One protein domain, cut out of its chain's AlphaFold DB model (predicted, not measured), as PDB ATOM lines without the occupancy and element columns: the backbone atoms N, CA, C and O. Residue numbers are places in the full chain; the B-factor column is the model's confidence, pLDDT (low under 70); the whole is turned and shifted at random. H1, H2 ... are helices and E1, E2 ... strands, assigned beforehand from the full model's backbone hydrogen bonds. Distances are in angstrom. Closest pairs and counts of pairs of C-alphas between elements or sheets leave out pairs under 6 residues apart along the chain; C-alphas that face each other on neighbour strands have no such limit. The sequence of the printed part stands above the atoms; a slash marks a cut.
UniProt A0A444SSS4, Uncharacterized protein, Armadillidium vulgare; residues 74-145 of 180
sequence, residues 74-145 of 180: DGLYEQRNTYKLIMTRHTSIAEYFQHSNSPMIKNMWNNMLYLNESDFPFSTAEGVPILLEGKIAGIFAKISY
ATOM      1  N   ASP A  74     -28.665   9.442 331.394       80.69
ATOM      2  CA  ASP A  74     -27.353  10.068 331.611       80.69
ATOM      3  C   ASP A  74     -27.020  11.100 330.529       80.69
ATOM      4  O   ASP A  74     -26.624  12.221 330.840       80.69
ATOM      5  N   GLY A  75     -27.288  10.772 329.261       79.50
ATOM      6  CA  GLY A  75     -27.111  11.711 328.150       79.50
ATOM      7  C   GLY A  75     -28.057  12.913 328.247       79.50
ATOM      8  O   GLY A  75     -27.667  14.039 327.939       79.50
ATOM      9  N   LEU A  76     -29.278  12.703 328.749       81.31
ATOM     10  CA  LEU A  76     -30.206  13.799 329.031       81.31
ATOM     11  C   LEU A  76     -29.691  14.701 330.167       81.31
ATOM     12  O   LEU A  76     -29.799  15.925 330.086       81.31
ATOM     13  N   TYR A  77     -29.086  14.122 331.206       81.94
ATOM     14  CA  TYR A  77     -28.502  14.874 332.318       81.94
ATOM     15  C   TYR A  77     -27.287  15.722 331.905       81.94
ATOM     16  O   TYR A  77     -27.117  16.854 332.379       81.94
ATOM     17  N   GLU A  78     -26.454  15.224 330.993       84.62
ATOM     18  CA  GLU A  78     -25.356  16.009 330.416       84.62
ATOM     19  C   GLU A  78     -25.879  17.243 329.671       84.62
ATOM     20  O   GLU A  78     -25.304  18.329 329.780       84.62
ATOM     21  N   GLN A  79     -27.028  17.114 329.002       81.06
ATOM     22  CA  GLN A  79     -27.668  18.189 328.244       81.06
ATOM     23  C   GLN A  79     -28.699  19.007 329.040       81.06
ATOM     24  O   GLN A  79     -29.441  19.792 328.445       81.06
ATOM     25  N   ARG A  80     -28.711  18.909 330.377       77.75
ATOM     26  CA  ARG A  80     -29.658  19.609 331.277       77.75
ATOM     27  C   ARG A  80     -29.753  21.130 331.093       77.75
ATOM     28  O   ARG A  80     -30.759  21.728 331.445       77.75
ATOM     29  N   ASN A  81     -28.708  21.769 330.562       77.06
ATOM     30  CA  ASN A  81     -28.698  23.215 330.303       77.06
ATOM     31  C   ASN A  81     -29.426  23.582 328.997       77.06
ATOM     32  O   ASN A  81     -29.811  24.730 328.797       77.06
ATOM     33  N   THR A  82     -29.564  22.613 328.095       79.56
ATOM     34  CA  THR A  82     -30.098  22.791 326.742       79.56
ATOM     35  C   THR A  82     -31.521  22.259 326.631       79.56
ATOM     36  O   THR A  82     -32.326  22.857 325.919       79.56
ATOM     37  N   TYR A  83     -31.821  21.158 327.327       81.81
ATOM     38  CA  TYR A  83     -33.136  20.527 327.354       81.81
ATOM     39  C   TYR A  83     -33.780  20.692 328.720       81.81
ATOM     40  O   TYR A  83     -33.208  20.292 329.734       81.81
ATOM     41  N   LYS A  84     -34.990  21.249 328.734       83.50
ATOM     42  CA  LYS A  84     -35.813  21.310 329.945       83.50
ATOM     43  C   LYS A  84     -36.665  20.059 330.051       83.50
ATOM     44  O   LYS A  84     -37.093  19.521 329.036       83.50
ATOM     45  N   LEU A  85     -36.920  19.607 331.272       84.88
ATOM     46  CA  LEU A  85     -37.656  18.369 331.505       84.88
ATOM     47  C   LEU A  85     -39.097  18.640 331.949       84.88
ATOM     48  O   LEU A  85     -39.329  19.503 332.795       84.88
ATOM     49  N   ILE A  86     -40.051  17.897 331.393       86.19
ATOM     50  CA  ILE A  86     -41.469  17.936 331.763       86.19
ATOM     51  C   ILE A  86     -41.953  16.548 332.190       86.19
ATOM     52  O   ILE A  86     -41.499  15.517 331.687       86.19
ATOM     53  N   MET A  87     -42.882  16.525 333.139       85.75
ATOM     54  CA  MET A  87     -43.550  15.322 333.628       85.75
ATOM     55  C   MET A  87     -45.037  15.598 333.781       85.75
ATOM     56  O   MET A  87     -45.449  16.752 333.839       85.75
ATOM     57  N   THR A  88     -45.836  14.542 333.883       83.69
ATOM     58  CA  THR A  88     -47.244  14.670 334.268       83.69
ATOM     59  C   THR A  88     -47.358  14.855 335.780       83.69
ATOM     60  O   THR A  88     -46.708  14.141 336.556       83.69
ATOM     61  N   ARG A  89     -48.209  15.796 336.189       84.44
ATOM     62  CA  ARG A  89     -48.499  16.111 337.592       84.44
ATOM     63  C   ARG A  89     -49.087  14.910 338.350       84.44
ATOM     64  O   ARG A  89     -49.840  14.134 337.768       84.44
ATOM     65  N   HIS A  90     -48.801  14.793 339.653       82.25
ATOM     66  CA  HIS A  90     -49.366  13.787 340.569       82.25
ATOM     67  C   HIS A  90     -49.162  12.338 340.109       82.25
ATOM     68  O   HIS A  90     -50.008  11.469 340.323       82.25
ATOM     69  N   THR A  91     -48.036  12.066 339.453       82.38
ATOM     70  CA  THR A  91     -47.679  10.712 339.024       82.38
ATOM     71  C   THR A  91     -46.634  10.099 339.944       82.38
ATOM     72  O   THR A  91     -45.793  10.791 340.514       82.38
ATOM     73  N   SER A  92     -46.618   8.765 340.022       81.50
ATOM     74  CA  SER A  92     -45.571   8.022 340.740       81.50
ATOM     75  C   SER A  92     -44.162   8.318 340.212       81.50
ATOM     76  O   SER A  92     -43.179   8.161 340.931       81.50
ATOM     77  N   ILE A  93     -44.053   8.773 338.960       82.00
ATOM     78  CA  ILE A  93     -42.804   9.232 338.351       82.00
ATOM     79  C   ILE A  93     -42.379  10.569 338.966       82.00
ATOM     80  O   ILE A  93     -41.231  10.684 339.391       82.00
ATOM     81  N   ALA A  94     -43.285  11.547 339.062       83.81
ATOM     82  CA  ALA A  94     -42.995  12.831 339.698       83.81
ATOM     83  C   ALA A  94     -42.591  12.642 341.171       83.81
ATOM     84  O   ALA A  94     -41.538  13.121 341.594       83.81
ATOM     85  N   GLU A  95     -43.346  11.830 341.916       85.06
ATOM     86  CA  GLU A  95     -43.039  11.510 343.314       85.06
ATOM     87  C   GLU A  95     -41.685  10.798 343.456       85.06
ATOM     88  O   GLU A  95     -40.905  11.112 344.362       85.06
ATOM     89  N   TYR A  96     -41.363   9.881 342.535       84.88
ATOM     90  CA  TYR A  96     -40.065   9.215 342.510       84.88
ATOM     91  C   TYR A  96     -38.920  10.205 342.299       84.88
ATOM     92  O   TYR A  96     -37.903  10.093 342.979       84.88
ATOM     93  N   PHE A  97     -39.052  11.166 341.382       84.25
ATOM     94  CA  PHE A  97     -37.994  12.150 341.151       84.25
ATOM     95  C   PHE A  97     -37.838  13.116 342.332       84.25
ATOM     96  O   PHE A  97     -36.705  13.436 342.694       84.25
ATOM     97  N   GLN A  98     -38.942  13.501 342.974       85.06
ATOM     98  CA  GLN A  98     -38.938  14.358 344.159       85.06
ATOM     99  C   GLN A  98     -38.262  13.687 345.369       85.06
ATOM    100  O   GLN A  98     -37.454  14.312 346.058       85.06
ATOM    101  N   HIS A  99     -38.556  12.406 345.617       86.69
ATOM    102  CA  HIS A  99     -38.079  11.670 346.798       86.69
ATOM    103  C   HIS A  99     -36.859  10.776 346.527       86.69
ATOM    104  O   HIS A  99     -36.407  10.043 347.409       86.69
ATOM    105  N   SER A 100     -36.303  10.806 345.314       84.50
ATOM    106  CA  SER A 100     -35.143   9.982 344.965       84.50
ATOM    107  C   SER A 100     -33.920  10.374 345.787       84.50
ATOM    108  O   SER A 100     -33.584  11.548 345.899       84.50
ATOM    109  N   ASN A 101     -33.178   9.386 346.292       86.12
ATOM    110  CA  ASN A 101     -31.896   9.609 346.969       86.12
ATOM    111  C   ASN A 101     -30.718   9.817 346.003       86.12
ATOM    112  O   ASN A 101     -29.637  10.203 346.445       86.12
ATOM    113  N   SER A 102     -30.906   9.584 344.700       85.12
ATOM    114  CA  SER A 102     -29.832   9.752 343.719       85.12
ATOM    115  C   SER A 102     -29.557  11.240 343.456       85.12
ATOM    116  O   SER A 102     -30.485  11.968 343.090       85.12
ATOM    117  N   PRO A 103     -28.299  11.709 343.578       85.25
ATOM    118  CA  PRO A 103     -27.949  13.112 343.349       85.25
ATOM    119  C   PRO A 103     -28.226  13.549 341.905       85.25
ATOM    120  O   PRO A 103     -28.651  14.677 341.676       85.25
ATOM    121  N   MET A 104     -28.060  12.642 340.939       85.12
ATOM    122  CA  MET A 104     -28.379  12.893 339.534       85.12
ATOM    123  C   MET A 104     -29.866  13.217 339.350       85.12
ATOM    124  O   MET A 104     -30.212  14.218 338.733       85.12
ATOM    125  N   ILE A 105     -30.747  12.407 339.941       84.50
ATOM    126  CA  ILE A 105     -32.200  12.555 339.800       84.50
ATOM    127  C   ILE A 105     -32.686  13.817 340.519       84.50
ATOM    128  O   ILE A 105     -33.484  14.561 339.955       84.50
ATOM    129  N   LYS A 106     -32.142  14.123 341.706       86.62
ATOM    130  CA  LYS A 106     -32.417  15.391 342.406       86.62
ATOM    131  C   LYS A 106     -32.003  16.605 341.574       86.62
ATOM    132  O   LYS A 106     -32.743  17.578 341.478       86.62
ATOM    133  N   ASN A 107     -30.835  16.546 340.937       85.38
ATOM    134  CA  ASN A 107     -30.383  17.622 340.061       85.38
ATOM    135  C   ASN A 107     -31.247  17.738 338.799       85.38
ATOM    136  O   ASN A 107     -31.456  18.847 338.320       85.38
ATOM    137  N   MET A 108     -31.760  16.629 338.259       84.00
ATOM    138  CA  MET A 108     -32.727  16.670 337.156       84.00
ATOM    139  C   MET A 108     -34.052  17.294 337.593       84.00
ATOM    140  O   MET A 108     -34.570  18.137 336.869       84.00
ATOM    141  N   TRP A 109     -34.553  16.946 338.782       84.81
ATOM    142  CA  TRP A 109     -35.755  17.546 339.367       84.81
ATOM    143  C   TRP A 109     -35.615  19.070 339.501       84.81
ATOM    144  O   TRP A 109     -36.481  19.823 339.068       84.81
ATOM    145  N   ASN A 110     -34.470  19.546 339.995       84.25
ATOM    146  CA  ASN A 110     -34.208  20.984 340.114       84.25
ATOM    147  C   ASN A 110     -34.084  21.712 338.758       84.25
ATOM    148  O   ASN A 110     -34.233  22.928 338.715       84.25
ATOM    149  N   ASN A 111     -33.806  20.991 337.665       82.44
ATOM    150  CA  ASN A 111     -33.631  21.539 336.312       82.44
ATOM    151  C   ASN A 111     -34.844  21.278 335.394       82.44
ATOM    152  O   ASN A 111     -34.720  21.290 334.167       82.44
ATOM    153  N   MET A 112     -36.019  21.014 335.963       84.44
ATOM    154  CA  MET A 112     -37.249  20.859 335.185       84.44
ATOM    155  C   MET A 112     -37.758  22.193 334.622       84.44
ATOM    156  O   MET A 112     -37.326  23.276 335.016       84.44
ATOM    157  N   LEU A 113     -38.689  22.107 333.667       79.25
ATOM    158  CA  LEU A 113     -39.334  23.261 333.038       79.25
ATOM    159  C   LEU A 113     -40.057  24.143 334.062       79.25
ATOM    160  O   LEU A 113     -39.971  25.368 333.975       79.25
ATOM    161  N   TYR A 114     -40.717  23.505 335.028       81.25
ATOM    162  CA  TYR A 114     -41.421  24.150 336.125       81.25
ATOM    163  C   TYR A 114     -40.785  23.763 337.458       81.25
ATOM    164  O   TYR A 114     -40.404  22.612 337.668       81.25
ATOM    165  N   LEU A 115     -40.679  24.743 338.359       72.00
ATOM    166  CA  LEU A 115     -40.160  24.548 339.716       72.00
ATOM    167  C   LEU A 115     -41.204  23.906 340.638       72.00
ATOM    168  O   LEU A 115     -40.845  23.211 341.586       72.00
ATOM    169  N   ASN A 116     -42.486  24.142 340.353       74.44
ATOM    170  CA  ASN A 116     -43.602  23.616 341.121       74.44
ATOM    171  C   ASN A 116     -44.314  22.518 340.340       74.44
ATOM    172  O   ASN A 116     -44.613  22.662 339.157       74.44
ATOM    173  N   GLU A 117     -44.679  21.452 341.046       74.94
ATOM    174  CA  GLU A 117     -45.441  20.351 340.465       74.94
ATOM    175  C   GLU A 117     -46.845  20.780 340.003       74.94
ATOM    176  O   GLU A 117     -47.435  20.163 339.120       74.94
ATOM    177  N   SER A 118     -47.389  21.861 340.576       76.19
ATOM    178  CA  SER A 118     -48.704  22.402 340.218       76.19
ATOM    179  C   SER A 118     -48.829  22.814 338.760       76.19
ATOM    180  O   SER A 118     -49.936  22.749 338.222       76.19
ATOM    181  N   ASP A 119     -47.708  23.212 338.163       80.69
ATOM    182  CA  ASP A 119     -47.639  23.814 336.835       80.69
ATOM    183  C   ASP A 119     -47.353  22.754 335.757       80.69
ATOM    184  O   ASP A 119     -47.336  23.053 334.564       80.69
ATOM    185  N   PHE A 120     -47.149  21.497 336.169       83.94
ATOM    186  CA  PHE A 120     -47.048  20.380 335.245       83.94
ATOM    187  C   PHE A 120     -48.393  20.061 334.586       83.94
ATOM    188  O   PHE A 120     -49.446  20.194 335.221       83.94
ATOM    189  N   PRO A 121     -48.367  19.586 333.327       84.31
ATOM    190  CA  PRO A 121     -49.564  19.173 332.611       84.31
ATOM    191  C   PRO A 121     -50.301  18.079 333.384       84.31
ATOM    192  O   PRO A 121     -49.686  17.191 333.991       84.31
ATOM    193  N   PHE A 122     -51.632  18.139 333.350       82.31
ATOM    194  CA  PHE A 122     -52.480  17.180 334.051       82.31
ATOM    195  C   PHE A 122     -52.556  15.848 333.299       82.31
ATOM    196  O   PHE A 122     -52.668  14.784 333.906       82.31
ATOM    197  N   SER A 123     -52.458  15.901 331.970       81.19
ATOM    198  CA  SER A 123     -52.520  14.734 331.093       81.19
ATOM    199  C   SER A 123     -51.347  14.691 330.121       81.19
ATOM    200  O   SER A 123     -50.837  15.720 329.681       81.19
ATOM    201  N   THR A 124     -50.958  13.484 329.710       78.50
ATOM    202  CA  THR A 124     -49.965  13.278 328.648       78.50
ATOM    203  C   THR A 124     -50.375  13.978 327.349       78.50
ATOM    204  O   THR A 124     -49.522  14.540 326.673       78.50
ATOM    205  N   ALA A 125     -51.676  14.033 327.033       80.12
ATOM    206  CA  ALA A 125     -52.181  14.724 325.843       80.12
ATOM    207  C   ALA A 125     -51.941  16.246 325.877       80.12
ATOM    208  O   ALA A 125     -51.697  16.845 324.836       80.12
ATOM    209  N   GLU A 126     -51.963  16.859 327.064       81.81
ATOM    210  CA  GLU A 126     -51.610  18.274 327.259       81.81
ATOM    211  C   GLU A 126     -50.089  18.480 327.255       81.81
ATOM    212  O   GLU A 126     -49.604  19.537 326.866       81.81
ATOM    213  N   GLY A 127     -49.328  17.460 327.664       79.69
ATOM    214  CA  GLY A 127     -47.868  17.489 327.661       79.69
ATOM    215  C   GLY A 127     -47.256  17.432 326.260       79.69
ATOM    216  O   GLY A 127     -46.266  18.114 326.018       79.69
ATOM    217  N   VAL A 128     -47.837  16.665 325.330       81.44
ATOM    218  CA  VAL A 128     -47.313  16.504 323.957       81.44
ATOM    219  C   VAL A 128     -47.110  17.818 323.197       81.44
ATOM    220  O   VAL A 128     -46.008  18.002 322.688       81.44
ATOM    221  N   PRO A 129     -48.083  18.746 323.099       82.06
ATOM    222  CA  PRO A 129     -47.852  19.997 322.377       82.06
ATOM    223  C   PRO A 129     -46.688  20.797 322.979       82.06
ATOM    224  O   PRO A 129     -45.873  21.335 322.238       82.06
ATOM    225  N   ILE A 130     -46.521  20.765 324.306       81.94
ATOM    226  CA  ILE A 130     -45.414  21.437 325.001       81.94
ATOM    227  C   ILE A 130     -44.058  20.799 324.643       81.94
ATOM    228  O   ILE A 130     -43.053  21.497 324.556       81.94
ATOM    229  N   LEU A 131     -44.005  19.485 324.394       82.88
ATOM    230  CA  LEU A 131     -42.779  18.823 323.919       82.88
ATOM    231  C   LEU A 131     -42.356  19.315 322.534       82.88
ATOM    232  O   LEU A 131     -41.163  19.402 322.254       82.88
ATOM    233  N   LEU A 132     -43.329  19.620 321.675       80.94
ATOM    234  CA  LEU A 132     -43.104  19.992 320.278       80.94
ATOM    235  C   LEU A 132     -42.714  21.466 320.112       80.94
ATOM    236  O   LEU A 132     -42.116  21.833 319.103       80.94
ATOM    237  N   GLU A 133     -43.005  22.311 321.101       78.75
ATOM    238  CA  GLU A 133     -42.713  23.748 321.060       78.75
ATOM    239  C   GLU A 133     -41.211  24.083 321.174       78.75
ATOM    240  O   GLU A 133     -40.810  25.213 320.881       78.75
ATOM    241  N   GLY A 134     -40.338  23.135 321.550       74.50
ATOM    242  CA  GLY A 134     -38.899  23.412 321.591       74.50
ATOM    243  C   GLY A 134     -38.006  22.311 322.159       74.50
ATOM    244  O   GLY A 134     -38.217  21.120 321.962       74.50
ATOM    245  N   LYS A 135     -36.933  22.715 322.855       81.50
ATOM    246  CA  LYS A 135     -35.961  21.798 323.478       81.50
ATOM    247  C   LYS A 135     -36.478  21.293 324.824       81.50
ATOM    248  O   LYS A 135     -35.926  21.620 325.879       81.50
ATOM    249  N   ILE A 136     -37.568  20.538 324.789       83.88
ATOM    250  CA  ILE A 136     -38.224  20.006 325.983       83.88
ATOM    251  C   ILE A 136     -38.257  18.481 325.880       83.88
ATOM    252  O   ILE A 136     -38.661  17.918 324.869       83.88
ATOM    253  N   ALA A 137     -37.790  17.807 326.926       84.06
ATOM    254  CA  ALA A 137     -37.818  16.358 327.054       84.06
ATOM    255  C   ALA A 137     -38.893  15.957 328.066       84.06
ATOM    256  O   ALA A 137     -38.960  16.515 329.159       84.06
ATOM    257  N   GLY A 138     -39.725  14.982 327.718       83.56
ATOM    258  CA  GLY A 138     -40.802  14.503 328.579       83.56
ATOM    259  C   GLY A 138     -40.537  13.120 329.136       83.56
ATOM    260  O   GLY A 138     -40.027  12.258 328.421       83.56
ATOM    261  N   ILE A 139     -40.919  12.888 330.389       83.12
ATOM    262  CA  ILE A 139     -40.950  11.541 330.966       83.12
ATOM    263  C   ILE A 139     -42.402  11.146 331.208       83.12
ATOM    264  O   ILE A 139     -43.086  11.716 332.057       83.12
ATOM    265  N   PHE A 140     -42.842  10.127 330.474       80.00
ATOM    266  CA  PHE A 140     -44.194   9.584 330.541       80.00
ATOM    267  C   PHE A 140     -44.160   8.061 330.655       80.00
ATOM    268  O   PHE A 140     -43.184   7.407 330.280       80.00
ATOM    269  N   ALA A 141     -45.248   7.483 331.160       77.75
ATOM    270  CA  ALA A 141     -45.433   6.041 331.125       77.75
ATOM    271  C   ALA A 141     -45.633   5.566 329.677       77.75
ATOM    272  O   ALA A 141     -46.331   6.217 328.901       77.75
ATOM    273  N   LYS A 142     -45.070   4.397 329.341       76.06
ATOM    274  CA  LYS A 142     -45.117   3.821 327.988       76.06
ATOM    275  C   LYS A 142     -46.522   3.767 327.389       76.06
ATOM    276  O   LYS A 142     -46.770   4.276 326.304       76.06
ATOM    277  N   ILE A 143     -47.454   3.226 328.167       74.56
ATOM    278  CA  ILE A 143     -48.854   3.062 327.767       74.56
ATOM    279  C   ILE A 143     -49.497   4.406 327.406       74.56
ATOM    280  O   ILE A 143     -50.381   4.460 326.562       74.56
ATOM    281  N   SER A 144     -49.065   5.501 328.031       72.62
ATOM    282  CA  SER A 144     -49.680   6.807 327.824       72.62
ATOM    283  C   SER A 144     -49.302   7.454 326.497       72.62
ATOM    284  O   SER A 144     -50.095   8.247 326.002       72.62
ATOM    285  N   TYR A 145     -48.127   7.154 325.931       69.56
ATOM    286  CA  TYR A 145     -47.717   7.706 324.637       69.56
ATOM    287  C   TYR A 145     -47.952   6.756 323.461       69.56
ATOM    288  O   TYR A 145     -48.153   7.246 322.357       69.56
TER     289      TYR A 145
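This is residues 74 to 145 of the 180 residues of an uncharacterized protein of Armadillidium vulgare (UniProt A0A444SSS4). A pair of short parallel strands, E1 beside E2, runs through the middle of a compact, rounded body, with H4 on one side and a corner made by H2 and H3 on the other. The small helices H1 and H5 lie far from the middle, H1 near H3 and H5 near H4. The 72 printed residues have five named helices and two named strands in the order H1 E1 H2 H3 H4 E2 H5, mostly helix; E1, H2 H3 H4, E2 form a strand-helix-strand unit, two parallel neighbour strands with helices between. The radius of gyration of the C-alphas is 11.5 A, and the spans are 30 by 25 by 23 A.

E1, residues 84 to 87, and E2, residues 136 to 139, are parallel at 32 degrees; N 86 and O 137, 2.8 A, and N 139 and O 86, 3.0 A, are within hydrogen-bond range. H4, residues 124 to 132, comes closest to E2 at the C-alphas of Leu 131 and Ala 137, 6.4 A. H2, residues 92 to 99, and H3, residues 103 to 110, touch, the closest C-alphas being those of Phe 97 and Ile 105, 6.0 A; they are only just about perpendicular, at 72 degrees. H1, residues 74 to 78, and H3 are close but not clearly touching, with the C-alphas of Tyr 77 and Met 108 closest at 6.7 A. H5, residues 142 to 145, and H4 are likewise close but not clearly touching, at Thr 124 and Ser 144, C-alphas 6.5 A apart. Every O i to N i+4 pair is within hydrogen-bond range in H1, H2 and H3, but 3 of 5 in H4; H5 is too short for one.

H1 begins at C-alpha 74 (-27.353, 10.068, 331.611) and is 6.4 A long. E1 is 10.5 A, H2 10.3 A, H3 10.6 A, H4 12.7 A and E2 10.2 A. H5, 5.8 A, ends at C-alpha 145 (-47.717, 7.706, 324.637).

The C-alphas farthest apart, those of Asn 101 and Glu 133, are 31.4 A apart. The printed part has no cut; the link from H3 to H4, residues 111 to 123, is long. Mean pLDDT of the printed part is 81.6, with residue 145 under 70.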